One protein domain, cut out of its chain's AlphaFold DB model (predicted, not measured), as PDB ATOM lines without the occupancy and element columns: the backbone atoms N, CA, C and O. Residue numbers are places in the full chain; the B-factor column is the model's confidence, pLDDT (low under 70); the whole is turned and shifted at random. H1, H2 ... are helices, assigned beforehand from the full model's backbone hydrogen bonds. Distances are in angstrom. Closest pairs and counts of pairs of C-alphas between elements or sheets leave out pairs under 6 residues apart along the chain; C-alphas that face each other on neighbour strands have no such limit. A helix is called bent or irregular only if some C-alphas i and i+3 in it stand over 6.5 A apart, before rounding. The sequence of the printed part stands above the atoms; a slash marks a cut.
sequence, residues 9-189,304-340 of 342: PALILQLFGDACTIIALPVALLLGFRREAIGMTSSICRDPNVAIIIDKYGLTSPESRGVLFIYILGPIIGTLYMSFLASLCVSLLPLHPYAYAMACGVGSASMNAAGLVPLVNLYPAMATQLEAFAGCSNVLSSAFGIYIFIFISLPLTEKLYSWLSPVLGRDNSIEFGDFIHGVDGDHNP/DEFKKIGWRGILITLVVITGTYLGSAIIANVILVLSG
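This is residues 9 to 189 and 304 to 340 of the 342 residues of the protein "DUF3100 domain-containing protein" of Methanobrevibacter sp (UniProt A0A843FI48). This is a compact body of helices in which the long helix H8 runs through the middle, H1 packs on H8, and the longest helix, H7, packs on H1. The shorter helices form two groups, H2, H3 and H4a toward one end of the body and H4b, H5 and H6 toward the other, with the bent helix H4 running from one group to the other. Beyond H7, residues 169 to 189 have no named element and trail past the H4a end. The printed part has 218 residues with eight named helices, H1 to H8 in chain order, and no named strand; it is all helix, with packing part aligned and part crossed. It is compact, with a radius of gyration of the C-alphas of 17.0 A and spans of 51 by 38 by 32 A.

Look first at H7, residues 124 to 168, which has a kink of 69 degrees near residue 147. H1, residues 9 to 30, touches it at a steep tilt of 41 degrees, the same way; the closest C-alphas are those of Ala 19 and Ser 153, 4.6 A apart. H8, residues 304 to 338, touches H1 closest at the C-alphas of Gly 17 and Ser 328, 4.0 A, while H7 and H8 are apart. Find H5, residues 97 to 104: it touches residues 129 to 138 of H7 alone, closest at C-alphas Met 102 and Ala 134, 4.8 A. H6, residues 109 to 122, forms a hairpin with H5, the C-alphas of Cys 104 and Asn 112 being closest at 4.4 A. H4, residues 62 to 92, was assigned as one helix by its hydrogen bonds but is bent, with C-alphas 72 and 75 6.6 A apart; its arms H4a, residues 62 to 72, and H4b, residues 75 to 92, are only just about perpendicular at 72 degrees. H4b touches H6, closest at C-alphas Ser 83 and Gly 115, 4.3 A. H4a touches H2, residues 36 to 41, closest at C-alphas Gly 39 and Val 67, 4.2 A, and forms a hairpin with H3, residues 47 to 57, closest at C-alphas Ile 54 and Ser 64, 5.6 A. Every O i to N i+4 pair is within hydrogen-bond range in H2, H3, H4a and H5, against 12 of 14 in H4b, 8 of 10 in H6, 32 of 41 in H7, 25 of 31 in H8 and 5 of 18 in H1, where 17 of 19 O i to N i+3 pairs are.

Find C-alpha 9 at (159.766, 153.212, 131.136); from there H1 runs 36.7 A. H7 starts at C-alpha 124 (167.472, 149.504, 107.916) and spans 46.2 A; H8 spans 49.3 A to C-alpha 338 at (153.521, 159.758, 126.713), and H4b 24.3 A.

The C-alphas of Ala 125 and Asp 171 are the two farthest apart, 54.0 A. Residues 190 to 303 are not printed, and C-alphas 189 and 304 stand 24.0 A apart across this cut, on the link from H7 to H8; the links printed whole are tight. The mean pLDDT of the printed part is 85.9, and residue 45, residues 169 to 172 and residues 177 to 189 are under 70.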
ATOM      1  N   PRO A   9     161.133 153.407 130.658       86.69
ATOM      2  CA  PRO A   9     159.766 153.212 131.136       86.69
ATOM      3  C   PRO A   9     158.926 152.338 130.200       86.69
ATOM      4  O   PRO A   9     158.213 151.454 130.672       86.69
ATOM      5  N   ALA A  10     159.047 152.533 128.881       88.94
ATOM      6  CA  ALA A  10     158.340 151.718 127.895       88.94
ATOM      7  C   ALA A  10     158.821 150.262 127.938       88.94
ATOM      8  O   ALA A  10     157.992 149.357 127.966       88.94
ATOM      9  N   LEU A  11     160.136 150.035 128.046       86.62
ATOM     10  CA  LEU A  11     160.739 148.699 128.137       86.62
ATOM     11  C   LEU A  11     160.271 147.889 129.358       86.62
ATOM     12  O   LEU A  11     160.137 146.668 129.265       86.62
ATOM     13  N   ILE A  12     160.020 148.552 130.491       88.62
ATOM     14  CA  ILE A  12     159.536 147.901 131.716       88.62
ATOM     15  C   ILE A  12     158.026 147.679 131.654       88.62
ATOM     16  O   ILE A  12     157.538 146.592 131.944       88.62
ATOM     17  N   LEU A  13     157.261 148.702 131.291       91.06
ATOM     18  CA  LEU A  13     155.804 148.644 131.368       91.06
ATOM     19  C   LEU A  13     155.178 147.814 130.241       91.06
ATOM     20  O   LEU A  13     154.116 147.232 130.439       91.06
ATOM     21  N   GLN A  14     155.839 147.672 129.093       92.56
ATOM     22  CA  GLN A  14     155.385 146.755 128.043       92.56
ATOM     23  C   GLN A  14     155.346 145.285 128.494       92.56
ATOM     24  O   GLN A  14     154.606 144.500 127.915       92.56
ATOM     25  N   LEU A  15     156.040 144.921 129.584       90.25
ATOM     26  CA  LEU A  15     155.959 143.586 130.191       90.25
ATOM     27  C   LEU A  15     154.541 143.217 130.639       90.25
ATOM     28  O   LEU A  15     154.196 142.039 130.665       90.25
ATOM     29  N   PHE A  16     153.702 144.209 130.949       90.81
ATOM     30  CA  PHE A  16     152.288 143.984 131.254       90.81
ATOM     31  C   PHE A  16     151.516 143.425 130.053       90.81
ATOM     32  O   PHE A  16     150.468 142.812 130.241       90.81
ATOM     33  N   GLY A  17     152.045 143.573 128.836       88.00
ATOM     34  CA  GLY A  17     151.495 142.958 127.635       88.00
ATOM     35  C   GLY A  17     151.488 141.430 127.682       88.00
ATOM     36  O   GLY A  17     150.633 140.821 127.047       88.00
ATOM     37  N   ASP A  18     152.326 140.787 128.508       86.38
ATOM     38  CA  ASP A  18     152.248 139.330 128.719       86.38
ATOM     39  C   ASP A  18     150.913 138.899 129.357       86.38
ATOM     40  O   ASP A  18     150.429 137.795 129.112       86.38
ATOM     41  N   ALA A  19     150.240 139.787 130.097       88.12
ATOM     42  CA  ALA A  19     148.905 139.513 130.628       88.12
ATOM     43  C   ALA A  19     147.825 139.447 129.528       88.12
ATOM     44  O   ALA A  19     146.753 138.883 129.752       88.12
ATOM     45  N   CYS A  20     148.086 139.970 128.323       91.56
ATOM     46  CA  CYS A  20     147.149 139.906 127.197       91.56
ATOM     47  C   CYS A  20     146.992 138.489 126.615       91.56
ATOM     48  O   CYS A  20     146.067 138.252 125.837       91.56
ATOM     49  N   THR A  21     147.813 137.525 127.041       90.06
ATOM     50  CA  THR A  21     147.624 136.088 126.751       90.06
ATOM     51  C   THR A  21     146.262 135.560 127.183       90.06
ATOM     52  O   THR A  21     145.727 134.645 126.555       90.06
ATOM     53  N   ILE A  22     145.644 136.201 128.177       91.25
ATOM     54  CA  ILE A  22     144.321 135.847 128.687       91.25
ATOM     55  C   ILE A  22     143.214 135.912 127.619       91.25
ATOM     56  O   ILE A  22     142.187 135.247 127.744       91.25
ATOM     57  N   ILE A  23     143.428 136.658 126.529       93.06
ATOM     58  CA  ILE A  23     142.511 136.717 125.379       93.06
ATOM     59  C   ILE A  23     142.375 135.339 124.704       93.06
ATOM     60  O   ILE A  23     141.349 135.048 124.089       93.06
ATOM     61  N   ALA A  24     143.367 134.457 124.856       94.19
ATOM     62  CA  ALA A  24     143.305 133.090 124.355       94.19
ATOM     63  C   ALA A  24     142.426 132.165 125.215       94.19
ATOM     64  O   ALA A  24     141.988 131.124 124.724       94.19
ATOM     65  N   LEU A  25     142.128 132.524 126.471       94.44
ATOM     66  CA  LEU A  25     141.397 131.660 127.404       94.44
ATOM     67  C   LEU A  25     139.977 131.299 126.929       94.44
ATOM     68  O   LEU A  25     139.649 130.110 126.938       94.44
ATOM     69  N   PRO A  26     139.128 132.242 126.465       92.69
ATOM     70  CA  PRO A  26     137.809 131.898 125.931       92.69
ATOM     71  C   PRO A  26     137.894 130.945 124.734       92.69
ATOM     72  O   PRO A  26     137.099 130.014 124.624       92.69
ATOM     73  N   VAL A  27     138.883 131.152 123.857       92.94
ATOM     74  CA  VAL A  27     139.117 130.306 122.679       92.94
ATOM     75  C   VAL A  27     139.544 128.902 123.108       92.94
ATOM     76  O   VAL A  27     139.026 127.918 122.586       92.94
ATOM     77  N   ALA A  28     140.430 128.793 124.098       92.38
ATOM     78  CA  ALA A  28     140.861 127.510 124.641       92.38
ATOM     79  C   ALA A  28     139.690 126.719 125.249       92.38
ATOM     80  O   ALA A  28     139.531 125.532 124.962       92.38
ATOM     81  N   LEU A  29     138.818 127.383 126.012       92.00
ATOM     82  CA  LEU A  29     137.621 126.752 126.573       92.00
ATOM     83  C   LEU A  29     136.660 126.261 125.482       92.00
ATOM     84  O   LEU A  29     136.202 125.121 125.544       92.00
ATOM     85  N   LEU A  30     136.407 127.081 124.454       90.62
ATOM     86  CA  LEU A  30     135.558 126.718 123.311       90.62
ATOM     87  C   LEU A  30     136.096 125.523 122.518       90.62
ATOM     88  O   LEU A  30     135.326 124.741 121.965       90.62
ATOM     89  N   LEU A  31     137.418 125.368 122.461       89.69
ATOM     90  CA  LEU A  31     138.058 124.238 121.796       89.69
ATOM     91  C   LEU A  31     138.035 122.952 122.633       89.69
ATOM     92  O   LEU A  31     138.360 121.891 122.097       89.69
ATOM     93  N   GLY A  32     137.612 123.020 123.899       87.94
ATOM     94  CA  GLY A  32     137.452 121.870 124.792       87.94
ATOM     95  C   GLY A  32     138.609 121.648 125.768       87.94
ATOM     96  O   GLY A  32     138.648 120.601 126.420       87.94
ATOM     97  N   PHE A  33     139.540 122.604 125.886       89.88
ATOM     98  CA  PHE A  33     140.562 122.581 126.936       89.88
ATOM     99  C   PHE A  33     139.940 122.971 128.276       89.88
ATOM    100  O   PHE A  33     139.037 123.807 128.338       89.88
ATOM    101  N   ARG A  34     140.400 122.341 129.359       91.31
ATOM    102  CA  ARG A  34     139.843 122.517 130.701       91.31
ATOM    103  C   ARG A  34     140.842 123.270 131.557       91.31
ATOM    104  O   ARG A  34     141.180 124.410 131.253       91.31
ATOM    105  N   ARG A  35     141.317 122.644 132.628       92.44
ATOM    106  CA  ARG A  35     142.309 123.234 133.526       92.44
ATOM    107  C   ARG A  35     143.649 123.468 132.820       92.44
ATOM    108  O   ARG A  35     144.355 124.409 133.162       92.44
ATOM    109  N   GLU A  36     143.932 122.726 131.751       91.62
ATOM    110  CA  GLU A  36     145.075 122.959 130.863       91.62
ATOM    111  C   GLU A  36     145.047 124.366 130.261       91.62
ATOM    112  O   GLU A  36     146.096 124.981 130.097       91.62
ATOM    113  N   ALA A  37     143.857 124.924 130.006       93.38
ATOM    114  CA  ALA A  37     143.711 126.268 129.456       93.38
ATOM    115  C   ALA A  37     144.329 127.342 130.367       93.38
ATOM    116  O   ALA A  37     144.842 128.336 129.861       93.38
ATOM    117  N   ILE A  38     144.338 127.140 131.691       94.19
ATOM    118  CA  ILE A  38     144.989 128.064 132.633       94.19
ATOM    119  C   ILE A  38     146.500 128.083 132.377       94.19
ATOM    120  O   ILE A  38     147.088 129.152 132.218       94.19
ATOM    121  N   GLY A  39     147.123 126.906 132.267       91.44
ATOM    122  CA  GLY A  39     148.541 126.788 131.923       91.44
ATOM    123  C   GLY A  39     148.853 127.342 130.532       91.44
ATOM    124  O   GLY A  39     149.827 128.064 130.362       91.44
ATOM    125  N   MET A  40     147.982 127.080 129.552       92.25
ATOM    126  CA  MET A  40     148.192 127.500 128.164       92.25
ATOM    127  C   MET A  40     148.031 129.009 127.928       92.25
ATOM    128  O   MET A  40     148.522 129.524 126.931       92.25
ATOM    129  N   THR A  41     147.286 129.719 128.777       94.56
ATOM    130  CA  THR A  41     146.858 131.107 128.492       94.56
ATOM    131  C   THR A  41     147.217 132.099 129.592       94.56
ATOM    132  O   THR A  41     146.758 133.237 129.582       94.56
ATOM    133  N   SER A  42     148.031 131.678 130.558       90.06
ATOM    134  CA  SER A  42     148.527 132.548 131.631       90.06
ATOM    135  C   SER A  42     149.820 133.279 131.270       90.06
ATOM    136  O   SER A  42     150.159 134.251 131.938       90.06
ATOM    137  N   SER A  43     150.552 132.828 130.249       87.56
ATOM    138  CA  SER A  43     151.751 133.492 129.728       87.56
ATOM    139  C   SER A  43     152.181 132.869 128.397       87.56
ATOM    140  O   SER A  43     151.802 131.743 128.078       87.56
ATOM    141  N   ILE A  44     153.059 133.553 127.658       82.56
ATOM    142  CA  ILE A  44     153.789 132.976 126.516       82.56
ATOM    143  C   ILE A  44     154.846 131.928 126.940       82.56
ATOM    144  O   ILE A  44     155.545 131.376 126.096       82.56
ATOM    145  N   CYS A  45     154.912 131.629 128.246       66.38
ATOM    146  CA  CYS A  45     155.651 130.544 128.897       66.38
ATOM    147  C   CYS A  45     157.174 130.651 128.757       66.38
ATOM    148  O   CYS A  45     157.785 130.097 127.848       66.38
ATOM    149  N   ARG A  46     157.801 131.325 129.727       75.62
ATOM    150  CA  ARG A  46     159.254 131.265 129.955       75.62
ATOM    151  C   ARG A  46     159.580 130.280 131.068       75.62
ATOM    152  O   ARG A  46     158.704 129.978 131.880       75.62
ATOM    153  N   ASP A  47     160.830 129.830 131.148       75.25
ATOM    154  CA  ASP A  47     161.289 128.848 132.141       75.25
ATOM    155  C   ASP A  47     160.816 129.145 133.576       75.25
ATOM    156  O   ASP A  47     160.300 128.234 134.229       75.25
ATOM    157  N   PRO A  48     160.882 130.401 134.076       76.81
ATOM    158  CA  PRO A  48     160.410 130.696 135.424       76.81
ATOM    159  C   PRO A  48     158.893 130.518 135.584       76.81
ATOM    160  O   PRO A  48     158.432 130.105 136.644       76.81
ATOM    161  N   ASN A  49     158.111 130.781 134.534       85.31
ATOM    162  CA  ASN A  49     156.653 130.658 134.564       85.31
ATOM    163  C   ASN A  49     156.236 129.183 134.605       85.31
ATOM    164  O   ASN A  49     155.326 128.824 135.350       85.31
ATOM    165  N   VAL A  50     156.947 128.318 133.872       85.50
ATOM    166  CA  VAL A  50     156.768 126.858 133.940       85.50
ATOM    167  C   VAL A  50     157.050 126.355 135.356       85.50
ATOM    168  O   VAL A  50     156.228 125.639 135.924       85.50
ATOM    169  N   ALA A  51     158.166 126.784 135.956       82.44
ATOM    170  CA  ALA A  51     158.531 126.395 137.317       82.44
ATOM    171  C   ALA A  51     157.465 126.802 138.350       82.44
ATOM    172  O   ALA A  51     157.108 125.996 139.202       82.44
ATOM    173  N   ILE A  52     156.901 128.010 138.245       85.50
ATOM    174  CA  ILE A  52     155.842 128.488 139.152       85.50
ATOM    175  C   ILE A  52     154.560 127.668 139.025       85.50
ATOM    176  O   ILE A  52     153.929 127.355 140.032       85.50
ATOM    177  N   ILE A  53     154.146 127.335 137.801       88.00
ATOM    178  CA  ILE A  53     152.964 126.492 137.591       88.00
ATOM    179  C   ILE A  53     153.190 125.106 138.204       88.00
ATOM    180  O   ILE A  53     152.318 124.604 138.913       88.00
ATOM    181  N   ILE A  54     154.367 124.515 137.990       84.62
ATOM    182  CA  ILE A  54     154.714 123.209 138.557       84.62
ATOM    183  C   ILE A  54     154.742 123.259 140.089       84.62
ATOM    184  O   ILE A  54     154.196 122.357 140.720       84.62
ATOM    185  N   ASP A  55     155.312 124.305 140.688       82.81
ATOM    186  CA  ASP A  55     155.357 124.490 142.145       82.81
ATOM    187  C   ASP A  55     153.950 124.669 142.743       82.81
ATOM    188  O   ASP A  55     153.600 124.047 143.746       82.81
ATOM    189  N   LYS A  56     153.095 125.461 142.083       87.81
ATOM    190  CA  LYS A  56     151.746 125.776 142.575       87.81
ATOM    191  C   LYS A  56     150.739 124.636 142.382       87.81
ATOM    192  O   LYS A  56     149.911 124.412 143.266       87.81
ATOM    193  N   TYR A  57     150.744 123.961 141.231       87.75
ATOM    194  CA  TYR A  57     149.722 122.961 140.873       87.75
ATOM    195  C   TYR A  57     150.241 121.518 140.889       87.75
ATOM    196  O   TYR A  57     149.438 120.586 140.908       87.75
ATOM    197  N   GLY A  58     151.557 121.315 140.913       84.19
ATOM    198  CA  GLY A  58     152.203 120.009 140.821       84.19
ATOM    199  C   GLY A  58     152.542 119.618 139.381       84.19
ATOM    200  O   GLY A  58     151.846 119.992 138.433       84.19
ATOM    201  N   LEU A  59     153.606 118.828 139.207       79.31
ATOM    202  CA  LEU A  59     154.150 118.439 137.895       79.31
ATOM    203  C   LEU A  59     153.129 117.726 136.997       79.31
ATOM    204  O   LEU A  59     153.075 117.983 135.802       79.31
ATOM    205  N   THR A  60     152.292 116.862 137.572       82.94
ATOM    206  CA  THR A  60     151.312 116.041 136.842       82.94
ATOM    207  C   THR A  60     149.943 116.704 136.688       82.94
ATOM    208  O   THR A  60     148.996 116.075 136.211       82.94
ATOM    209  N   SER A  61     149.806 117.967 137.101       88.50
ATOM    210  CA  SER A  61     148.540 118.690 136.989       88.50
ATOM    211  C   SER A  61     148.192 119.041 135.536       88.50
ATOM    212  O   SER A  61     149.086 119.204 134.699       88.50
ATOM    213  N   PRO A  62     146.896 119.219 135.220       90.19
ATOM    214  CA  PRO A  62     146.471 119.732 133.920       90.19
ATOM    215  C   PRO A  62     147.116 121.081 133.567       90.19
ATOM    216  O   PRO A  62     147.510 121.293 132.423       90.19
ATOM    217  N   GLU A  63     147.274 121.985 134.537       91.25
ATOM    218  CA  GLU A  63     147.957 123.270 134.354       91.25
ATOM    219  C   GLU A  63     149.396 123.091 133.888       91.25
ATOM    220  O   GLU A  63     149.811 123.733 132.923       91.25
ATOM    221  N   SER A  64     150.138 122.202 134.551       88.56
ATOM    222  CA  SER A  64     151.522 121.893 134.194       88.56
ATOM    223  C   SER A  64     151.616 121.297 132.793       88.56
ATOM    224  O   SER A  64     152.475 121.691 132.011       88.56
ATOM    225  N   ARG A  65     150.680 120.425 132.408       87.31
ATOM    226  CA  ARG A  65     150.611 119.930 131.024       87.31
ATOM    227  C   ARG A  65     150.356 121.063 130.026       87.31
ATOM    228  O   ARG A  65     151.027 121.142 129.001       87.31
ATOM    229  N   GLY A  66     149.428 121.966 130.343       90.12
ATOM    230  CA  GLY A  66     149.099 123.123 129.510       90.12
ATOM    231  C   GLY A  66     150.268 124.094 129.320       90.12
ATOM    232  O   GLY A  66     150.551 124.496 128.191       90.12
ATOM    233  N   VAL A  67     150.970 124.445 130.404       90.31
ATOM    234  CA  VAL A  67     152.126 125.356 130.344       90.31
ATOM    235  C   VAL A  67     153.298 124.709 129.597       90.31
ATOM    236  O   VAL A  67     153.931 125.366 128.775       90.31
ATOM    237  N   LEU A  68     153.549 123.410 129.811       86.88
ATOM    238  CA  LEU A  68     154.601 122.664 129.112       86.88
ATOM    239  C   LEU A  68     154.321 122.573 127.613       86.88
ATOM    240  O   LEU A  68     155.234 122.722 126.803       86.88
ATOM    241  N   PHE A  69     153.057 122.400 127.229       87.50
ATOM    242  CA  PHE A  69     152.676 122.390 125.824       87.50
ATOM    243  C   PHE A  69     153.015 123.710 125.123       87.50
ATOM    244  O   PHE A  69     153.642 123.693 124.063       87.50
ATOM    245  N   ILE A  70     152.639 124.855 125.705       88.88
ATOM    246  CA  ILE A  70     152.978 126.167 125.130       88.88
ATOM    247  C   ILE A  70     154.484 126.414 125.184       88.88
ATOM    248  O   ILE A  70     155.039 126.934 124.222       88.88
ATOM    249  N   TYR A  71     155.158 125.998 126.252       86.19
ATOM    250  CA  TYR A  71     156.605 126.125 126.384       86.19
ATOM    251  C   TYR A  71     157.372 125.375 125.281       86.19
ATOM    252  O   TYR A  71     158.323 125.914 124.721       86.19
ATOM    253  N   ILE A  72     156.942 124.160 124.924       81.50
ATOM    254  CA  ILE A  72     157.598 123.350 123.886       81.50
ATOM    255  C   ILE A  72     157.170 123.805 122.485       81.50
ATOM    256  O   ILE A  72     158.007 124.029 121.609       81.50
ATOM    257  N   LEU A  73     155.863 123.951 122.250       83.50
ATOM    258  CA  LEU A  73     155.333 124.249 120.917       83.50
ATOM    259  C   LEU A  73     155.506 125.718 120.521       83.50
ATOM    260  O   LEU A  73     155.635 126.036 119.336       83.50
ATOM    261  N   GLY A  74     155.496 126.612 121.509       85.56
ATOM    262  CA  GLY A  74     155.575 128.060 121.355       85.56
ATOM    263  C   GLY A  74     156.797 128.501 120.560       85.56
ATOM    264  O   GLY A  74     156.614 129.126 119.523       85.56
ATOM    265  N   PRO A  75     158.034 128.150 120.943       83.25
ATOM    266  CA  PRO A  75     159.222 128.498 120.167       83.25
ATOM    267  C   PRO A  75     159.194 127.965 118.729       83.25
ATOM    268  O   PRO A  75     159.650 128.651 117.821       83.25
ATOM    269  N   ILE A  76     158.625 126.784 118.492       82.81
ATOM    270  CA  ILE A  76     158.655 126.124 117.178       82.81
ATOM    271  C   ILE A  76     157.701 126.812 116.203       82.81
ATOM    272  O   ILE A  76     158.115 127.320 115.162       82.81
ATOM    273  N   ILE A  77     156.418 126.858 116.557       85.38
ATOM    274  CA  ILE A  77     155.389 127.467 115.707       85.38
ATOM    275  C   ILE A  77     155.473 128.988 115.787       85.38
ATOM    276  O   ILE A  77     155.328 129.689 114.787       85.38
ATOM    277  N   GLY A  78     155.739 129.502 116.981       87.31
ATOM    278  CA  GLY A  78     155.777 130.924 117.267       87.31
ATOM    279  C   GLY A  78     156.924 131.659 116.612       87.31
ATOM    280  O   GLY A  78     156.752 132.826 116.295       87.31
ATOM    281  N   THR A  79     158.060 131.012 116.345       87.38
ATOM    282  CA  THR A  79     159.130 131.648 115.562       87.38
ATOM    283  C   THR A  79     158.645 131.941 114.142       87.38
ATOM    284  O   THR A  79     158.711 133.086 113.700       87.38
ATOM    285  N   LEU A  80     158.093 130.938 113.450       86.44
ATOM    286  CA  LEU A  80     157.551 131.117 112.098       86.44
ATOM    287  C   LEU A  80     156.422 132.150 112.088       86.44
ATOM    288  O   LEU A  80     156.364 133.027 111.225       86.44
ATOM    289  N   TYR A  81     155.539 132.060 113.080       92.31
ATOM    290  CA  TYR A  81     154.413 132.964 113.193       92.31
ATOM    291  C   TYR A  81     154.825 134.394 113.546       92.31
ATOM    292  O   TYR A  81     154.230 135.323 113.013       92.31
ATOM    293  N   MET A  82     155.848 134.607 114.381       92.19
ATOM    294  CA  MET A  82     156.258 135.955 114.777       92.19
ATOM    295  C   MET A  82     156.821 136.764 113.622       92.19
ATOM    296  O   MET A  82     156.496 137.943 113.518       92.19
ATOM    297  N   SER A  83     157.620 136.168 112.735       90.25
ATOM    298  CA  SER A  83     158.086 136.887 111.539       90.25
ATOM    299  C   SER A  83     156.910 137.366 110.687       90.25
ATOM    300  O   SER A  83     156.882 138.512 110.237       90.25
ATOM    301  N   PHE A  84     155.910 136.501 110.501       93.25
ATOM    302  CA  PHE A  84     154.689 136.847 109.782       93.25
ATOM    303  C   PHE A  84     153.883 137.931 110.512       93.25
ATOM    304  O   PHE A  84     153.521 138.938 109.907       93.25
ATOM    305  N   LEU A  85     153.640 137.750 111.812       94.62
ATOM    306  CA  LEU A  85     152.848 138.658 112.632       94.62
ATOM    307  C   LEU A  85     153.487 140.047 112.703       94.62
ATOM    308  O   LEU A  85     152.790 141.032 112.500       94.62
ATOM    309  N   ALA A  86     154.800 140.141 112.927       93.56
ATOM    310  CA  ALA A  86     155.512 141.415 112.975       93.56
ATOM    311  C   ALA A  86     155.402 142.174 111.643       93.56
ATOM    312  O   ALA A  86     155.054 143.353 111.633       93.56
ATOM    313  N   SER A  87     155.609 141.484 110.516       92.31
ATOM    314  CA  SER A  87     155.451 142.070 109.177       92.31
ATOM    315  C   SER A  87     154.018 142.565 108.922       92.31
ATOM    316  O   SER A  87     153.796 143.683 108.444       92.31
ATOM    317  N   LEU A  88     153.028 141.757 109.310       94.38
ATOM    318  CA  LEU A  88     151.615 142.096 109.180       94.38
ATOM    319  C   LEU A  88     151.244 143.307 110.048       94.38
ATOM    320  O   LEU A  88     150.594 144.233 109.569       94.38
ATOM    321  N   CYS A  89     151.668 143.323 111.312       94.00
ATOM    322  CA  CYS A  89     151.362 144.394 112.252       94.00
ATOM    323  C   CYS A  89     151.945 145.731 111.804       94.00
ATOM    324  O   CYS A  89     151.220 146.716 111.827       94.00
ATOM    325  N   VAL A  90     153.195 145.759 111.336       91.62
ATOM    326  CA  VAL A  90     153.819 146.979 110.792       91.62
ATOM    327  C   VAL A  90     153.042 147.527 109.598       91.62
ATOM    328  O   VAL A  90     152.958 148.736 109.415       91.62
ATOM    329  N   SER A  91     152.476 146.638 108.782       89.62
ATOM    330  CA  SER A  91     151.730 147.025 107.584       89.62
ATOM    331  C   SER A  91     150.306 147.504 107.892       89.62
ATOM    332  O   SER A  91     149.767 148.328 107.157       89.62
ATOM    333  N   LEU A  92     149.671 146.973 108.945       92.81
ATOM    334  CA  LEU A  92     148.252 147.208 109.247       92.81
ATOM    335  C   LEU A  92     147.996 148.203 110.381       92.81
ATOM    336  O   LEU A  92     146.928 148.812 110.424       92.81
ATOM    337  N   LEU A  93     148.920 148.327 111.331       93.62
ATOM    338  CA  LEU A  93     148.724 149.099 112.551       93.62
ATOM    339  C   LEU A  93     149.716 150.274 112.583       93.62
ATOM    340  O   LEU A  93     150.912 150.074 112.384       93.62
ATOM    341  N   PRO A  94     149.258 151.503 112.870       90.81
ATOM    342  CA  PRO A  94     150.115 152.685 112.873       90.81
ATOM    343  C   PRO A  94     150.859 152.838 114.213       90.81
ATOM    344  O   PRO A  94     150.716 153.858 114.886       90.81
ATOM    345  N   LEU A  95     151.613 151.819 114.644       94.38
ATOM    346  CA  LEU A  95     152.496 151.923 115.817       94.38
ATOM    347  C   LEU A  95     153.943 152.165 115.381       94.38
ATOM    348  O   LEU A  95     154.360 151.792 114.284       94.38
ATOM    349  N   HIS A  96     154.732 152.780 116.257       93.88
ATOM    350  CA  HIS A  96     156.125 153.080 115.959       93.88
ATOM    351  C   HIS A  96     156.988 151.799 115.906       93.88
ATOM    352  O   HIS A  96     156.823 150.930 116.767       93.88
ATOM    353  N   PRO A  97     157.976 151.683 114.989       93.94
ATOM    354  CA  PRO A  97     158.841 150.498 114.865       93.94
ATOM    355  C   PRO A  97     159.524 150.066 116.169       93.94
ATOM    356  O   PRO A  97     159.686 148.877 116.431       93.94
ATOM    357  N   TYR A  98     159.866 151.028 117.031       93.81
ATOM    358  CA  TYR A  98     160.419 150.752 118.363       93.81
ATOM    359  C   TYR A  98     159.486 149.927 119.247       93.81
ATOM    360  O   TYR A  98     159.956 149.043 119.957       93.81
ATOM    361  N   ALA A  99     158.178 150.179 119.189       95.06
ATOM    362  CA  ALA A  99     157.205 149.427 119.965       95.06
ATOM    363  C   ALA A  99     157.129 147.966 119.499       95.06
ATOM    364  O   ALA A  99     157.117 147.055 120.325       95.06
ATOM    365  N   TYR A 100     157.170 147.735 118.181       95.31
ATOM    366  CA  TYR A 100     157.230 146.386 117.617       95.31
ATOM    367  C   TYR A 100     158.515 145.652 117.991       95.31
ATOM    368  O   TYR A 100     158.447 144.486 118.371       95.31
ATOM    369  N   ALA A 101     159.664 146.331 117.950       93.94
ATOM    370  CA  ALA A 101     160.933 145.739 118.365       93.94
ATOM    371  C   ALA A 101     160.923 145.345 119.848       93.94
ATOM    372  O   ALA A 101     161.353 144.248 120.194       93.94
ATOM    373  N   MET A 102     160.372 146.184 120.733       94.19
ATOM    374  CA  MET A 102     160.212 145.818 122.146       94.19
ATOM    375  C   MET A 102     159.282 144.621 122.324       94.19
ATOM    376  O   MET A 102     159.600 143.719 123.097       94.19
ATOM    377  N   ALA A 103     158.170 144.582 121.590       94.06
ATOM    378  CA  ALA A 103     157.211 143.491 121.667       94.06
ATOM    379  C   ALA A 103     157.799 142.149 121.204       94.06
ATOM    380  O   ALA A 103     157.459 141.113 121.778       94.06
ATOM    381  N   CYS A 104     158.721 142.149 120.231       91.75
ATOM    382  CA  CYS A 104     159.463 140.946 119.837       91.75
ATOM    383  C   CYS A 104     160.216 140.326 121.027       91.75
ATOM    384  O   CYS A 104     160.252 139.103 121.157       91.75
ATOM    385  N   GLY A 105     160.741 141.156 121.933       87.12
ATOM    386  CA  GLY A 105     161.511 140.702 123.090       87.12
ATOM    387  C   GLY A 105     160.704 139.969 124.164       87.12
ATOM    388  O   GLY A 105     161.294 139.236 124.950       87.12
ATOM    389  N   VAL A 106     159.375 140.100 124.209       85.06
ATOM    390  CA  VAL A 106     158.570 139.459 125.271       85.06
ATOM    391  C   VAL A 106     158.486 137.943 125.102       85.06
ATOM    392  O   VAL A 106     158.430 137.210 126.092       85.06
ATOM    393  N   GLY A 107     158.514 137.466 123.856       81.94
ATOM    394  CA  GLY A 107     158.554 136.039 123.536       81.94
ATOM    395  C   GLY A 107     159.921 135.404 123.787       81.94
ATOM    396  O   GLY A 107     160.838 136.049 124.279       81.94
ATOM    397  N   SER A 108     160.082 134.125 123.428       84.19
ATOM    398  CA  SER A 108     161.365 133.403 123.522       84.19
ATOM    399  C   SER A 108     162.499 134.097 122.745       84.19
ATOM    400  O   SER A 108     162.243 134.871 121.825       84.19
ATOM    401  N   ALA A 109     163.765 133.789 123.056       83.38
ATOM    402  CA  ALA A 109     164.903 134.361 122.324       83.38
ATOM    403  C   ALA A 109     164.809 134.113 120.802       83.38
ATOM    404  O   ALA A 109     165.084 135.011 120.010       83.38
ATOM    405  N   SER A 110     164.335 132.930 120.401       85.69
ATOM    406  CA  SER A 110     164.066 132.575 119.002       85.69
ATOM    407  C   SER A 110     162.926 133.384 118.381       85.69
ATOM    408  O   SER A 110     163.031 133.813 117.235       85.69
ATOM    409  N   MET A 111     161.853 133.646 119.130       90.19
ATOM    410  CA  MET A 111     160.736 134.457 118.636       90.19
ATOM    411  C   MET A 111     161.112 135.933 118.520       90.19
ATOM    412  O   MET A 111     160.682 136.599 117.578       90.19
ATOM    413  N   ASN A 112     161.946 136.422 119.440       91.94
ATOM    414  CA  ASN A 112     162.518 137.757 119.383       91.94
ATOM    415  C   ASN A 112     163.326 137.948 118.099       91.94
ATOM    416  O   ASN A 112     163.072 138.882 117.343       91.94
ATOM    417  N   ALA A 113     164.230 137.010 117.811       88.44
ATOM    418  CA  ALA A 113     164.996 137.000 116.572       88.44
ATOM    419  C   ALA A 113     164.094 137.053 115.343       88.44
ATOM    420  O   ALA A 113     164.228 137.926 114.493       88.44
ATOM    421  N   ALA A 114     163.135 136.131 115.281       89.12
ATOM    422  CA  ALA A 114     162.273 135.955 114.131       89.12
ATOM    423  C   ALA A 114     161.372 137.166 113.874       89.12
ATOM    424  O   ALA A 114     161.206 137.576 112.724       89.12
ATOM    425  N   GLY A 115     160.802 137.752 114.929       91.12
ATOM    426  CA  GLY A 115     159.980 138.956 114.827       91.12
ATOM    427  C   GLY A 115     160.786 140.209 114.480       91.12
ATOM    428  O   GLY A 115     160.251 141.114 113.843       91.12
ATOM    429  N   LEU A 116     162.068 140.258 114.849       92.62
ATOM    430  CA  LEU A 116     162.936 141.403 114.590       92.62
ATOM    431  C   LEU A 116     163.415 141.482 113.132       92.62
ATOM    432  O   LEU A 116     163.503 142.582 112.589       92.62
ATOM    433  N   VAL A 117     163.668 140.342 112.479       89.44
ATOM    434  CA  VAL A 117     164.110 140.278 111.068       89.44
ATOM    435  C   VAL A 117     163.284 141.165 110.122       89.44
ATOM    436  O   VAL A 117     163.874 141.993 109.424       89.44
ATOM    437  N   PRO A 118     161.940 141.056 110.056       91.44
ATOM    438  CA  PRO A 118     161.153 141.904 109.163       91.44
ATOM    439  C   PRO A 118     161.262 143.392 109.519       91.44
ATOM    440  O   PRO A 118     161.250 144.224 108.617       91.44
ATOM    441  N   LEU A 119     161.417 143.745 110.800       92.75
ATOM    442  CA  LEU A 119     161.556 145.139 111.234       92.75
ATOM    443  C   LEU A 119     162.876 145.751 110.764       92.75
ATOM    444  O   LEU A 119     162.874 146.858 110.234       92.75
ATOM    445  N   VAL A 120     163.982 145.025 110.925       92.12
ATOM    446  CA  VAL A 120     165.313 145.471 110.483       92.12
ATOM    447  C   VAL A 120     165.362 145.618 108.960       92.12
ATOM    448  O   VAL A 120     165.895 146.604 108.457       92.12
ATOM    449  N   ASN A 121     164.730 144.696 108.228       89.94
ATOM    450  CA  ASN A 121     164.647 144.764 106.769       89.94
ATOM    451  C   ASN A 121     163.784 145.932 106.267       89.94
ATOM    452  O   ASN A 121     164.123 146.554 105.262       89.94
ATOM    453  N   LEU A 122     162.673 146.238 106.946       92.31
ATOM    454  CA  LEU A 122     161.795 147.357 106.583       92.31
ATOM    455  C   LEU A 122     162.370 148.719 107.006       92.31
ATOM    456  O   LEU A 122     162.140 149.716 106.323       92.31
ATOM    457  N   TYR A 123     163.137 148.767 108.100       93.44
ATOM    458  CA  TYR A 123     163.706 149.990 108.672       93.44
ATOM    459  C   TYR A 123     165.229 149.874 108.884       93.44
ATOM    460  O   TYR A 123     165.706 149.971 110.019       93.44
ATOM    461  N   PRO A 124     166.030 149.744 107.807       90.88
ATOM    462  CA  PRO A 124     167.472 149.504 107.916       90.88
ATOM    463  C   PRO A 124     168.219 150.652 108.609       90.88
ATOM    464  O   PRO A 124     169.186 150.424 109.328       90.88
ATOM    465  N   ALA A 125     167.736 151.893 108.472       93.19
ATOM    466  CA  ALA A 125     168.308 153.058 109.152       93.19
ATOM    467  C   ALA A 125     168.173 153.010 110.688       93.19
ATOM    468  O   ALA A 125     168.855 153.758 111.387       93.19
ATOM    469  N   MET A 126     167.285 152.157 111.212       92.31
ATOM    470  CA  MET A 126     166.999 152.011 112.641       92.31
ATOM    471  C   MET A 126     167.421 150.638 113.187       92.31
ATOM    472  O   MET A 126     167.106 150.323 114.336       92.31
ATOM    473  N   ALA A 127     168.110 149.815 112.387       88.75
ATOM    474  CA  ALA A 127     168.422 148.418 112.692       88.75
ATOM    475  C   ALA A 127     169.071 148.240 114.072       88.75
ATOM    476  O   ALA A 127     168.541 147.528 114.922       88.75
ATOM    477  N   THR A 128     170.143 148.989 114.341       86.62
ATOM    478  CA  THR A 128     170.875 148.924 115.613       86.62
ATOM    479  C   THR A 128     169.997 149.292 116.813       86.62
ATOM    480  O   THR A 128     170.126 148.704 117.885       86.62
ATOM    481  N   GLN A 129     169.085 150.261 116.668       89.88
ATOM    482  CA  GLN A 129     168.159 150.641 117.737       89.88
ATOM    483  C   GLN A 129     167.087 149.567 117.955       89.88
ATOM    484  O   GLN A 129     166.750 149.275 119.102       89.88
ATOM    485  N   LEU A 130     166.564 148.977 116.877       92.62
ATOM    486  CA  LEU A 130     165.570 147.907 116.947       92.62
ATOM    487  C   LEU A 130     166.166 146.663 117.616       92.62
ATOM    488  O   LEU A 130     165.564 146.138 118.550       92.62
ATOM    489  N   GLU A 131     167.371 146.252 117.218       88.62
ATOM    490  CA  GLU A 131     168.128 145.167 117.853       88.62
ATOM    491  C   GLU A 131     168.382 145.432 119.335       88.62
ATOM    492  O   GLU A 131     168.143 144.558 120.172       88.62
ATOM    493  N   ALA A 132     168.797 146.653 119.684       87.44
ATOM    494  CA  ALA A 132     169.019 147.030 121.072       87.44
ATOM    495  C   ALA A 132     167.727 146.960 121.902       87.44
ATOM    496  O   ALA A 132     167.731 146.398 122.994       87.44
ATOM    497  N   PHE A 133     166.606 147.492 121.402       91.00
ATOM    498  CA  PHE A 133     165.332 147.468 122.129       91.00
ATOM    499  C   PHE A 133     164.747 146.063 122.252       91.00
ATOM    500  O   PHE A 133     164.277 145.696 123.329       91.00
ATOM    501  N   ALA A 134     164.833 145.263 121.192       91.44
ATOM    502  CA  ALA A 134     164.436 143.862 121.185       91.44
ATOM    503  C   ALA A 134     165.271 143.031 122.174       91.44
ATOM    504  O   ALA A 134     164.728 142.311 123.014       91.44
ATOM    505  N   GLY A 135     166.599 143.184 122.139       87.00
ATOM    506  CA  GLY A 135     167.523 142.530 123.064       87.00
ATOM    507  C   GLY A 135     167.289 142.937 124.523       87.00
ATOM    508  O   GLY A 135     167.153 142.070 125.386       87.00
ATOM    509  N   CYS A 136     167.172 144.239 124.806       86.81
ATOM    510  CA  CYS A 136     166.877 144.738 126.152       86.81
ATOM    511  C   CYS A 136     165.527 144.233 126.670       86.81
ATOM    512  O   CYS A 136     165.452 143.774 127.810       86.81
ATOM    513  N   SER A 137     164.481 144.285 125.841       90.62
ATOM    514  CA  SER A 137     163.158 143.762 126.190       90.62
ATOM    515  C   SER A 137     163.235 142.278 126.552       90.62
ATOM    516  O   SER A 137     162.758 141.887 127.611       90.62
ATOM    517  N   ASN A 138     163.958 141.473 125.769       88.62
ATOM    518  CA  ASN A 138     164.130 140.045 126.029       88.62
ATOM    519  C   ASN A 138     164.779 139.725 127.384       88.62
ATOM    520  O   ASN A 138     164.310 138.846 128.120       88.62
ATOM    521  N   VAL A 139     165.831 140.461 127.738       83.75
ATOM    522  CA  VAL A 139     166.492 140.319 129.042       83.75
ATOM    523  C   VAL A 139     165.557 140.750 130.172       83.75
ATOM    524  O   VAL A 139     165.404 140.024 131.155       83.75
ATOM    525  N   LEU A 140     164.886 141.896 130.022       85.88
ATOM    526  CA  LEU A 140     163.946 142.409 131.020       85.88
ATOM    527  C   LEU A 140     162.750 141.475 131.219       85.88
ATOM    528  O   LEU A 140     162.365 141.230 132.357       85.88
ATOM    529  N   SER A 141     162.195 140.901 130.152       87.50
ATOM    530  CA  SER A 141     161.108 139.925 130.243       87.50
ATOM    531  C   SER A 141     161.541 138.655 130.960       87.50
ATOM    532  O   SER A 141     160.776 138.124 131.760       87.50
ATOM    533  N   SER A 142     162.773 138.196 130.739       80.38
ATOM    534  CA  SER A 142     163.309 137.024 131.442       80.38
ATOM    535  C   SER A 142     163.545 137.291 132.932       80.38
ATOM    536  O   SER A 142     163.340 136.403 133.754       80.38
ATOM    537  N   ALA A 143     163.962 138.509 133.287       79.38
ATOM    538  CA  ALA A 143     164.275 138.880 134.664       79.38
ATOM    539  C   ALA A 143     163.041 139.296 135.481       79.38
ATOM    540  O   ALA A 143     162.883 138.886 136.627       79.38
ATOM    541  N   PHE A 144     162.172 140.124 134.897       83.69
ATOM    542  CA  PHE A 144     161.068 140.785 135.595       83.69
ATOM    543  C   PHE A 144     159.682 140.284 135.184       83.69
ATOM    544  O   PHE A 144     158.725 140.488 135.932       83.69
ATOM    545  N   GLY A 145     159.552 139.601 134.042       83.62
ATOM    546  CA  GLY A 145     158.265 139.069 133.578       83.62
ATOM    547  C   GLY A 145     157.631 138.091 134.570       83.62
ATOM    548  O   GLY A 145     156.412 138.059 134.710       83.62
ATOM    549  N   ILE A 146     158.457 137.388 135.352       84.56
ATOM    550  CA  ILE A 146     158.015 136.491 136.424       84.56
ATOM    551  C   ILE A 146     157.108 137.190 137.453       84.56
ATOM    552  O   ILE A 146     156.138 136.604 137.927       84.56
ATOM    553  N   TYR A 147     157.366 138.460 137.779       87.06
ATOM    554  CA  TYR A 147     156.561 139.194 138.758       87.06
ATOM    555  C   TYR A 147     155.188 139.554 138.192       87.06
ATOM    556  O   TYR A 147     154.181 139.408 138.885       87.06
ATOM    557  N   ILE A 148     155.134 139.966 136.921       88.81
ATOM    558  CA  ILE A 148     153.865 140.197 136.216       88.81
ATOM    559  C   ILE A 148     153.063 138.898 136.164       88.81
ATOM    560  O   ILE A 148     151.869 138.898 136.455       88.81
ATOM    561  N   PHE A 149     153.723 137.776 135.889       90.00
ATOM    562  CA  PHE A 149     153.076 136.474 135.862       90.00
ATOM    563  C   PHE A 149     152.453 136.086 137.213       90.00
ATOM    564  O   PHE A 149     151.259 135.785 137.265       90.00
ATOM    565  N   ILE A 150     153.227 136.142 138.306       89.44
ATOM    566  CA  ILE A 150     152.766 135.757 139.653       89.44
ATOM    567  C   ILE A 150     151.629 136.657 140.136       89.44
ATOM    568  O   ILE A 150     150.637 136.162 140.670       89.44
ATOM    569  N   PHE A 151     151.784 137.976 140.001       89.88
ATOM    570  CA  PHE A 151     150.873 138.935 140.630       89.88
ATOM    571  C   PHE A 151     149.691 139.333 139.747       89.88
ATOM    572  O   PHE A 151     148.685 139.806 140.275       89.88
ATOM    573  N   ILE A 152     149.797 139.169 138.426       91.94
ATOM    574  CA  ILE A 152     148.804 139.676 137.474       91.94
ATOM    575  C   ILE A 152     148.306 138.555 136.574       91.94
ATOM    576  O   ILE A 152     147.147 138.169 136.709       91.94
ATOM    577  N   SER A 153     149.141 138.021 135.679       92.12
ATOM    578  CA  SER A 153     148.660 137.149 134.601       92.12
ATOM    579  C   SER A 153     148.014 135.869 135.134       92.12
ATOM    580  O   SER A 153     146.878 135.564 134.775       92.12
ATOM    581  N   LEU A 154     148.672 135.152 136.052       93.88
ATOM    582  CA  LEU A 154     148.144 133.896 136.585       93.88
ATOM    583  C   LEU A 154     146.861 134.090 137.426       93.88
ATOM    584  O   LEU A 154     145.867 133.423 137.122       93.88
ATOM    585  N   PRO A 155     146.803 135.008 138.416       93.50
ATOM    586  CA  PRO A 155     145.567 135.270 139.160       93.50
ATOM    587  C   PRO A 155     144.410 135.739 138.268       93.50
ATOM    588  O   PRO A 155     143.256 135.359 138.486       93.50
ATOM    589  N   LEU A 156     144.704 136.562 137.255       94.00
ATOM    590  CA  LEU A 156     143.706 137.051 136.307       94.00
ATOM    591  C   LEU A 156     143.138 135.895 135.473       94.00
ATOM    592  O   LEU A 156     141.917 135.780 135.351       94.00
ATOM    593  N   THR A 157     144.000 135.012 134.964       94.75
ATOM    594  CA  THR A 157     143.597 133.834 134.184       94.75
ATOM    595  C   THR A 157     142.774 132.855 135.019       94.75
ATOM    596  O   THR A 157     141.738 132.394 134.543       94.75
ATOM    597  N   GLU A 158     143.137 132.589 136.280       94.69
ATOM    598  CA  GLU A 158     142.323 131.754 137.183       94.69
ATOM    599  C   GLU A 158     140.929 132.345 137.412       94.69
ATOM    600  O   GLU A 158     139.913 131.644 137.324       94.69
ATOM    601  N   LYS A 159     140.868 133.653 137.680       94.56
ATOM    602  CA  LYS A 159     139.601 134.343 137.913       94.56
ATOM    603  C   LYS A 159     138.723 134.301 136.666       94.56
ATOM    604  O   LYS A 159     137.545 133.954 136.766       94.56
ATOM    605  N   LEU A 160     139.286 134.599 135.496       93.56
ATOM    606  CA  LEU A 160     138.540 134.559 134.243       93.56
ATOM    607  C   LEU A 160     138.096 133.132 133.898       93.56
ATOM    608  O   LEU A 160     136.958 132.938 133.474       93.56
ATOM    609  N   TYR A 161     138.938 132.127 134.156       94.38
ATOM    610  CA  TYR A 161     138.582 130.720 133.985       94.38
ATOM    611  C   TYR A 161     137.379 130.349 134.851       94.38
ATOM    612  O   TYR A 161     136.433 129.743 134.352       94.38
ATOM    613  N   SER A 162     137.366 130.752 136.125       93.62
ATOM    614  CA  SER A 162     136.246 130.457 137.030       93.62
ATOM    615  C   SER A 162     134.917 131.055 136.551       93.62
ATOM    616  O   SER A 162     133.862 130.462 136.764       93.62
ATOM    617  N   TRP A 163     134.972 132.196 135.859       92.81
ATOM    618  CA  TRP A 163     133.795 132.866 135.316       92.81
ATOM    619  C   TRP A 163     133.324 132.261 133.990       92.81
ATOM    620  O   TRP A 163     132.124 132.093 133.777       92.81
ATOM    621  N   LEU A 164     134.258 131.903 133.105       91.12
ATOM    622  CA  LEU A 164     133.952 131.416 131.759       91.12
ATOM    623  C   LEU A 164     133.718 129.905 131.686       91.12
ATOM    624  O   LEU A 164     132.908 129.457 130.878       91.12
ATOM    625  N   SER A 165     134.390 129.109 132.519       88.62
ATOM    626  CA  SER A 165     134.293 127.641 132.512       88.62
ATOM    627  C   SER A 165     132.856 127.117 132.698       88.62
ATOM    628  O   SER A 165     132.465 126.218 131.952       88.62
ATOM    629  N   PRO A 166     132.000 127.696 133.570       85.12
ATOM    630  CA  PRO A 166     130.600 127.277 133.691       85.12
ATOM    631  C   PRO A 166     129.753 127.513 132.431       85.12
ATOM    632  O   PRO A 166     128.765 126.807 132.223       85.12
ATOM    633  N   VAL A 167     130.119 128.508 131.616       84.19
ATOM    634  CA  VAL A 167     129.363 128.943 130.431       84.19
ATOM    635  C   VAL A 167     129.871 128.255 129.165       84.19
ATOM    636  O   VAL A 167     129.075 127.739 128.387       84.19
ATOM    637  N   LEU A 168     131.191 128.230 128.968       81.31
ATOM    638  CA  LEU A 168     131.847 127.725 127.757       81.31
ATOM    639  C   LEU A 168     132.294 126.263 127.878       81.31
ATOM    640  O   LEU A 168     132.503 125.595 126.873       81.31
ATOM    641  N   GLY A 169     132.431 125.740 129.097       66.44
ATOM    642  CA  GLY A 169     132.934 124.396 129.366       66.44
ATOM    643  C   GLY A 169     131.874 123.292 129.296       66.44
ATOM    644  O   GLY A 169     131.953 122.331 130.063       66.44
ATOM    645  N   ARG A 170     130.860 123.377 128.435       59.91
ATOM    646  CA  ARG A 170     129.863 122.301 128.309       59.91
ATOM    647  C   ARG A 170     130.090 121.506 127.019       59.91
ATOM    648  O   ARG A 170     130.329 122.073 125.965       59.91
ATOM    649  N   ASP A 171     130.068 120.185 127.176       57.88
ATOM    650  CA  ASP A 171     129.892 119.151 126.145       57.88
ATOM    651  C   ASP A 171     131.088 118.445 125.481       57.88
ATOM    652  O   ASP A 171     130.871 117.327 125.035       57.88
ATOM    653  N   ASN A 172     132.341 118.925 125.487       63.56
ATOM    654  CA  ASN A 172     133.471 118.109 124.978       63.56
ATOM    655  C   ASN A 172     134.811 118.415 125.672       63.56
ATOM    656  O   ASN A 172     135.299 119.540 125.605       63.56
ATOM    657  N   SER A 173     135.426 117.425 126.331       72.88
ATOM    658  CA  SER A 173     136.808 117.502 126.839       72.88
ATOM    659  C   SER A 173     137.768 116.799 125.883       72.88
ATOM    660  O   SER A 173     137.497 115.678 125.461       72.88
ATOM    661  N   ILE A 174     138.888 117.442 125.555       73.81
ATOM    662  CA  ILE A 174     139.969 116.804 124.791       73.81
ATOM    663  C   ILE A 174     140.826 115.958 125.739       73.81
ATOM    664  O   ILE A 174     141.108 116.386 126.856       73.81
ATOM    665  N   GLU A 175     141.290 114.793 125.284       71.38
ATOM    666  CA  GLU A 175     142.400 114.100 125.944       71.38
ATOM    667  C   GLU A 175     143.710 114.854 125.695       71.38
ATOM    668  O   GLU A 175     144.229 114.895 124.577       71.38
ATOM    669  N   PHE A 176     144.245 115.472 126.743       71.31
ATOM    670  CA  PHE A 176     145.535 116.146 126.688       71.31
ATOM    671  C   PHE A 176     146.666 115.122 126.874       71.31
ATOM    672  O   PHE A 176     146.633 114.336 127.821       71.31
ATOM    673  N   GLY A 177     147.643 115.112 125.959       66.44
ATOM    674  CA  GLY A 177     148.804 114.212 126.012       66.44
ATOM    675  C   GLY A 177     149.703 114.449 127.232       66.44
ATOM    676  O   GLY A 177     149.634 115.503 127.866       66.44
ATOM    677  N   ASP A 178     150.547 113.469 127.562       66.44
ATOM    678  CA  ASP A 178     151.442 113.522 128.721       66.44
ATOM    679  C   ASP A 178     152.848 113.992 128.309       66.44
ATOM    680  O   ASP A 178     153.804 113.225 128.292       66.44
ATOM    681  N   PHE A 179     153.000 115.301 128.082       62.59
ATOM    682  CA  PHE A 179     154.273 115.955 127.699       62.59
ATOM    683  C   PHE A 179     155.386 115.882 128.766       62.59
ATOM    684  O   PHE A 179     156.380 116.603 128.698       62.59
ATOM    685  N   ILE A 180     155.206 115.054 129.796       54.50
ATOM    686  CA  ILE A 180     156.093 114.877 130.949       54.50
ATOM    687  C   ILE A 180     157.122 113.758 130.684       54.50
ATOM    688  O   ILE A 180     158.018 113.539 131.499       54.50
ATOM    689  N   HIS A 181     157.058 113.050 129.549       44.41
ATOM    690  CA  HIS A 181     158.042 112.018 129.207       44.41
ATOM    691  C   HIS A 181     159.473 112.590 129.093       44.41
ATOM    692  O   HIS A 181     159.906 113.061 128.048       44.41
ATOM    693  N   GLY A 182     160.239 112.503 130.188       44.41
ATOM    694  CA  GLY A 182     161.634 112.949 130.276       44.41
ATOM    695  C   GLY A 182     161.891 114.154 131.185       44.41
ATOM    696  O   GLY A 182     163.041 114.576 131.290       44.41
ATOM    697  N   VAL A 183     160.869 114.694 131.860       43.19
ATOM    698  CA  VAL A 183     161.058 115.677 132.939       43.19
ATOM    699  C   VAL A 183     161.207 114.905 134.252       43.19
ATOM    700  O   VAL A 183     160.222 114.647 134.941       43.19
ATOM    701  N   ASP A 184     162.431 114.479 134.587       40.72
ATOM    702  CA  ASP A 184     162.693 113.859 135.891       40.72
ATOM    703  C   ASP A 184     162.320 114.860 137.004       40.72
ATOM    704  O   ASP A 184     162.709 116.027 136.968       40.72
ATOM    705  N   GLY A 185     161.562 114.412 138.012       36.72
ATOM    706  CA  GLY A 185     161.006 115.237 139.102       36.72
ATOM    707  C   GLY A 185     162.020 115.881 140.064       36.72
ATOM    708  O   GLY A 185     161.646 116.279 141.161       36.72
ATOM    709  N   ASP A 186     163.287 115.973 139.664       34.00
ATOM    710  CA  ASP A 186     164.435 116.519 140.402       34.00
ATOM    711  C   ASP A 186     165.064 117.729 139.664       34.00
ATOM    712  O   ASP A 186     166.215 118.109 139.881       34.00
ATOM    713  N   HIS A 187     164.349 118.317 138.701       42.94
ATOM    714  CA  HIS A 187     164.938 119.290 137.788       42.94
ATOM    715  C   HIS A 187     164.901 120.729 138.306       42.94
ATOM    716  O   HIS A 187     163.923 121.448 138.136       42.94
ATOM    717  N   ASN A 188     166.065 121.199 138.760       38.50
ATOM    718  CA  ASN A 188     166.563 122.485 138.282       38.50
ATOM    719  C   ASN A 188     166.768 122.350 136.756       38.50
ATOM    720  O   ASN A 188     167.686 121.627 136.355       38.50
ATOM    721  N   PRO A 189     165.976 123.017 135.891       38.56
ATOM    722  CA  PRO A 189     166.095 122.894 134.428       38.56
ATOM    723  C   PRO A 189     167.467 123.346 133.893       38.56
ATOM    724  O   PRO A 189     167.828 123.048 132.759       38.56
ATOM    725  N   ASP A 304     153.588 111.828 118.447       80.62
ATOM    726  CA  ASP A 304     152.326 111.148 118.742       80.62
ATOM    727  C   ASP A 304     151.494 111.885 119.800       80.62
ATOM    728  O   ASP A 304     150.264 111.890 119.726       80.62
ATOM    729  N   GLU A 305     152.137 112.562 120.753       75.25
ATOM    730  CA  GLU A 305     151.449 113.361 121.772       75.25
ATOM    731  C   GLU A 305     150.937 114.679 121.200       75.25
ATOM    732  O   GLU A 305     149.783 115.056 121.424       75.25
ATOM    733  N   PHE A 306     151.752 115.340 120.372       73.75
ATOM    734  CA  PHE A 306     151.343 116.549 119.657       73.75
ATOM    735  C   PHE A 306     150.155 116.297 118.728       73.75
ATOM    736  O   PHE A 306     149.249 117.131 118.630       73.75
ATOM    737  N   LYS A 307     150.103 115.120 118.092       79.19
ATOM    738  CA  LYS A 307     148.995 114.725 117.218       79.19
ATOM    739  C   LYS A 307     147.658 114.612 117.959       79.19
ATOM    740  O   LYS A 307     146.627 114.901 117.353       79.19
ATOM    741  N   LYS A 308     147.661 114.240 119.248       77.88
ATOM    742  CA  LYS A 308     146.438 114.140 120.075       77.88
ATOM    743  C   LYS A 308     145.799 115.505 120.331       77.88
ATOM    744  O   LYS A 308     144.582 115.634 120.253       77.88
ATOM    745  N   ILE A 309     146.614 116.532 120.571       77.31
ATOM    746  CA  ILE A 309     146.132 117.914 120.711       77.31
ATOM    747  C   ILE A 309     145.750 118.508 119.349       77.31
ATOM    748  O   ILE A 309     144.758 119.236 119.221       77.31
ATOM    749  N   GLY A 310     146.535 118.183 118.322       79.00
ATOM    750  CA  GLY A 310     146.275 118.541 116.936       79.00
ATOM    751  C   GLY A 310     146.233 120.052 116.688       79.00
ATOM    752  O   GLY A 310     146.895 120.853 117.346       79.00
ATOM    753  N   TRP A 311     145.420 120.456 115.712       87.31
ATOM    754  CA  TRP A 311     145.301 121.845 115.252       87.31
ATOM    755  C   TRP A 311     144.768 122.817 116.315       87.31
ATOM    756  O   TRP A 311     145.013 124.020 116.230       87.31
ATOM    757  N   ARG A 312     144.050 122.310 117.326       90.19
ATOM    758  CA  ARG A 312     143.430 123.135 118.372       90.19
ATOM    759  C   ARG A 312     144.480 123.781 119.270       90.19
ATOM    760  O   ARG A 312     144.381 124.968 119.562       90.19
ATOM    761  N   GLY A 313     145.510 123.023 119.654       88.50
ATOM    762  CA  GLY A 313     146.628 123.560 120.431       88.50
ATOM    763  C   GLY A 313     147.436 124.581 119.639       88.50
ATOM    764  O   GLY A 313     147.751 125.638 120.172       88.50
ATOM    765  N   ILE A 314     147.674 124.316 118.348       90.50
ATOM    766  CA  ILE A 314     148.333 125.269 117.441       90.50
ATOM    767  C   ILE A 314     147.573 126.597 117.421       90.50
ATOM    768  O   ILE A 314     148.180 127.644 117.614       90.50
ATOM    769  N   LEU A 315     146.247 126.561 117.238       93.38
ATOM    770  CA  LEU A 315     145.425 127.771 117.218       93.38
ATOM    771  C   LEU A 315     145.580 128.582 118.511       93.38
ATOM    772  O   LEU A 315     145.772 129.792 118.449       93.38
ATOM    773  N   ILE A 316     145.531 127.923 119.672       93.38
ATOM    774  CA  ILE A 316     145.683 128.601 120.967       93.38
ATOM    775  C   ILE A 316     147.056 129.243 121.070       93.38
ATOM    776  O   ILE A 316     147.130 130.420 121.407       93.38
ATOM    777  N   THR A 317     148.120 128.526 120.710       92.44
ATOM    778  CA  THR A 317     149.476 129.080 120.682       92.44
ATOM    779  C   THR A 317     149.537 130.344 119.823       92.44
ATOM    780  O   THR A 317     150.063 131.357 120.271       92.44
ATOM    781  N   LEU A 318     148.935 130.348 118.628       94.44
ATOM    782  CA  LEU A 318     148.895 131.540 117.771       94.44
ATOM    783  C   LEU A 318     148.157 132.713 118.436       94.44
ATOM    784  O   LEU A 318     148.638 133.845 118.384       94.44
ATOM    785  N   VAL A 319     147.019 132.460 119.087       95.69
ATOM    786  CA  VAL A 319     146.245 133.507 119.779       95.69
ATOM    787  C   VAL A 319     147.003 134.049 120.995       95.69
ATOM    788  O   VAL A 319     147.037 135.263 121.179       95.69
ATOM    789  N   VAL A 320     147.654 133.185 121.780       95.00
ATOM    790  CA  VAL A 320     148.512 133.570 122.918       95.00
ATOM    791  C   VAL A 320     149.624 134.498 122.440       95.00
ATOM    792  O   VAL A 320     149.767 135.602 122.958       95.00
ATOM    793  N   ILE A 321     150.350 134.090 121.396       94.25
ATOM    794  CA  ILE A 321     151.453 134.871 120.825       94.25
ATOM    795  C   ILE A 321     150.955 136.213 120.287       94.25
ATOM    796  O   ILE A 321     151.568 137.246 120.547       94.25
ATOM    797  N   THR A 322     149.827 136.210 119.573       95.12
ATOM    798  CA  THR A 322     149.212 137.436 119.048       95.12
ATOM    799  C   THR A 322     148.831 138.393 120.168       95.12
ATOM    800  O   THR A 322     149.132 139.583 120.086       95.12
ATOM    801  N   GLY A 323     148.188 137.871 121.215       94.62
ATOM    802  CA  GLY A 323     147.766 138.637 122.382       94.62
ATOM    803  C   GLY A 323     148.950 139.298 123.075       94.62
ATOM    804  O   GLY A 323     148.924 140.512 123.272       94.62
ATOM    805  N   THR A 324     150.009 138.536 123.368       93.56
ATOM    806  CA  THR A 324     151.237 139.078 123.966       93.56
ATOM    807  C   THR A 324     151.881 140.123 123.070       93.56
ATOM    808  O   THR A 324     152.173 141.223 123.524       93.56
ATOM    809  N   TYR A 325     152.096 139.809 121.791       94.94
ATOM    810  CA  TYR A 325     152.813 140.701 120.887       94.94
ATOM    811  C   TYR A 325     152.080 142.032 120.692       94.94
ATOM    812  O   TYR A 325     152.673 143.098 120.850       94.94
ATOM    813  N   LEU A 326     150.776 141.986 120.404       95.12
ATOM    814  CA  LEU A 326     149.970 143.194 120.236       95.12
ATOM    815  C   LEU A 326     149.811 143.958 121.548       95.12
ATOM    816  O   LEU A 326     149.943 145.179 121.547       95.12
ATOM    817  N   GLY A 327     149.563 143.261 122.659       94.69
ATOM    818  CA  GLY A 327     149.455 143.875 123.981       94.69
ATOM    819  C   GLY A 327     150.716 144.654 124.341       94.69
ATOM    820  O   GLY A 327     150.650 145.846 124.647       94.69
ATOM    821  N   SER A 328     151.876 144.012 124.210       94.62
ATOM    822  CA  SER A 328     153.176 144.627 124.473       94.62
ATOM    823  C   SER A 328     153.474 145.777 123.513       94.62
ATOM    824  O   SER A 328     153.910 146.836 123.960       94.62
ATOM    825  N   ALA A 329     153.185 145.626 122.215       95.69
ATOM    826  CA  ALA A 329     153.405 146.682 121.225       95.69
ATOM    827  C   ALA A 329     152.528 147.912 121.496       95.69
ATOM    828  O   ALA A 329     153.008 149.043 121.438       95.69
ATOM    829  N   ILE A 330     151.251 147.717 121.830       95.75
ATOM    830  CA  ILE A 330     150.331 148.818 122.141       95.75
ATOM    831  C   ILE A 330     150.793 149.547 123.404       95.75
ATOM    832  O   ILE A 330     150.902 150.773 123.386       95.75
ATOM    833  N   ILE A 331     151.108 148.815 124.478       94.94
ATOM    834  CA  ILE A 331     151.569 149.417 125.736       94.94
ATOM    835  C   ILE A 331     152.887 150.170 125.519       94.94
ATOM    836  O   ILE A 331     153.000 151.326 125.930       94.94
ATOM    837  N   ALA A 332     153.853 149.564 124.823       94.12
ATOM    838  CA  ALA A 332     155.116 150.214 124.486       94.12
ATOM    839  C   ALA A 332     154.887 151.510 123.696       94.12
ATOM    840  O   ALA A 332     155.446 152.545 124.048       94.12
ATOM    841  N   ASN A 333     154.034 151.479 122.667       94.88
ATOM    842  CA  ASN A 333     153.748 152.648 121.839       94.88
ATOM    843  C   ASN A 333     153.086 153.776 122.637       94.88
ATOM    844  O   ASN A 333     153.511 154.923 122.540       94.88
ATOM    845  N   VAL A 334     152.073 153.457 123.449       94.75
ATOM    846  CA  VAL A 334     151.395 154.445 124.300       94.75
ATOM    847  C   VAL A 334     152.398 155.138 125.217       94.75
ATOM    848  O   VAL A 334     152.382 156.358 125.340       94.75
ATOM    849  N   ILE A 335     153.304 154.381 125.828       92.94
ATOM    850  CA  ILE A 335     154.262 154.942 126.782       92.94
ATOM    851  C   ILE A 335     155.335 155.759 126.081       92.94
ATOM    852  O   ILE A 335     155.687 156.816 126.588       92.94
ATOM    853  N   LEU A 336     155.812 155.308 124.920       91.88
ATOM    854  CA  LEU A 336     156.759 156.064 124.104       91.88
ATOM    855  C   LEU A 336     156.205 157.443 123.712       91.88
ATOM    856  O   LEU A 336     156.936 158.429 123.787       91.88
ATOM    857  N   VAL A 337     154.919 157.513 123.343       91.50
ATOM    858  CA  VAL A 337     154.231 158.784 123.053       91.50
ATOM    859  C   VAL A 337     154.110 159.632 124.323       91.50
ATOM    860  O   VAL A 337     154.421 160.819 124.313       91.50
ATOM    861  N   LEU A 338     153.687 159.036 125.444       89.81
ATOM    862  CA  LEU A 338     153.521 159.758 126.713       89.81
ATOM    863  C   LEU A 338     154.847 160.275 127.289       89.81
ATOM    864  O   LEU A 338     154.858 161.309 127.956       89.81
ATOM    865  N   SER A 339     155.958 159.580 127.044       85.62
ATOM    866  CA  SER A 339     157.296 160.003 127.466       85.62
ATOM    867  C   SER A 339     157.950 161.000 126.505       85.62
ATOM    868  O   SER A 339     159.060 161.452 126.787       85.62
ATOM    869  N   GLY A 340     157.311 161.331 125.374       82.56
ATOM    870  CA  GLY A 340     157.875 162.192 124.327       82.56
ATOM    871  C   GLY A 340     159.125 161.603 123.666       82.56
ATOM    872  O   GLY A 340     159.977 162.341 123.175       82.56
TER     873      GLY A 340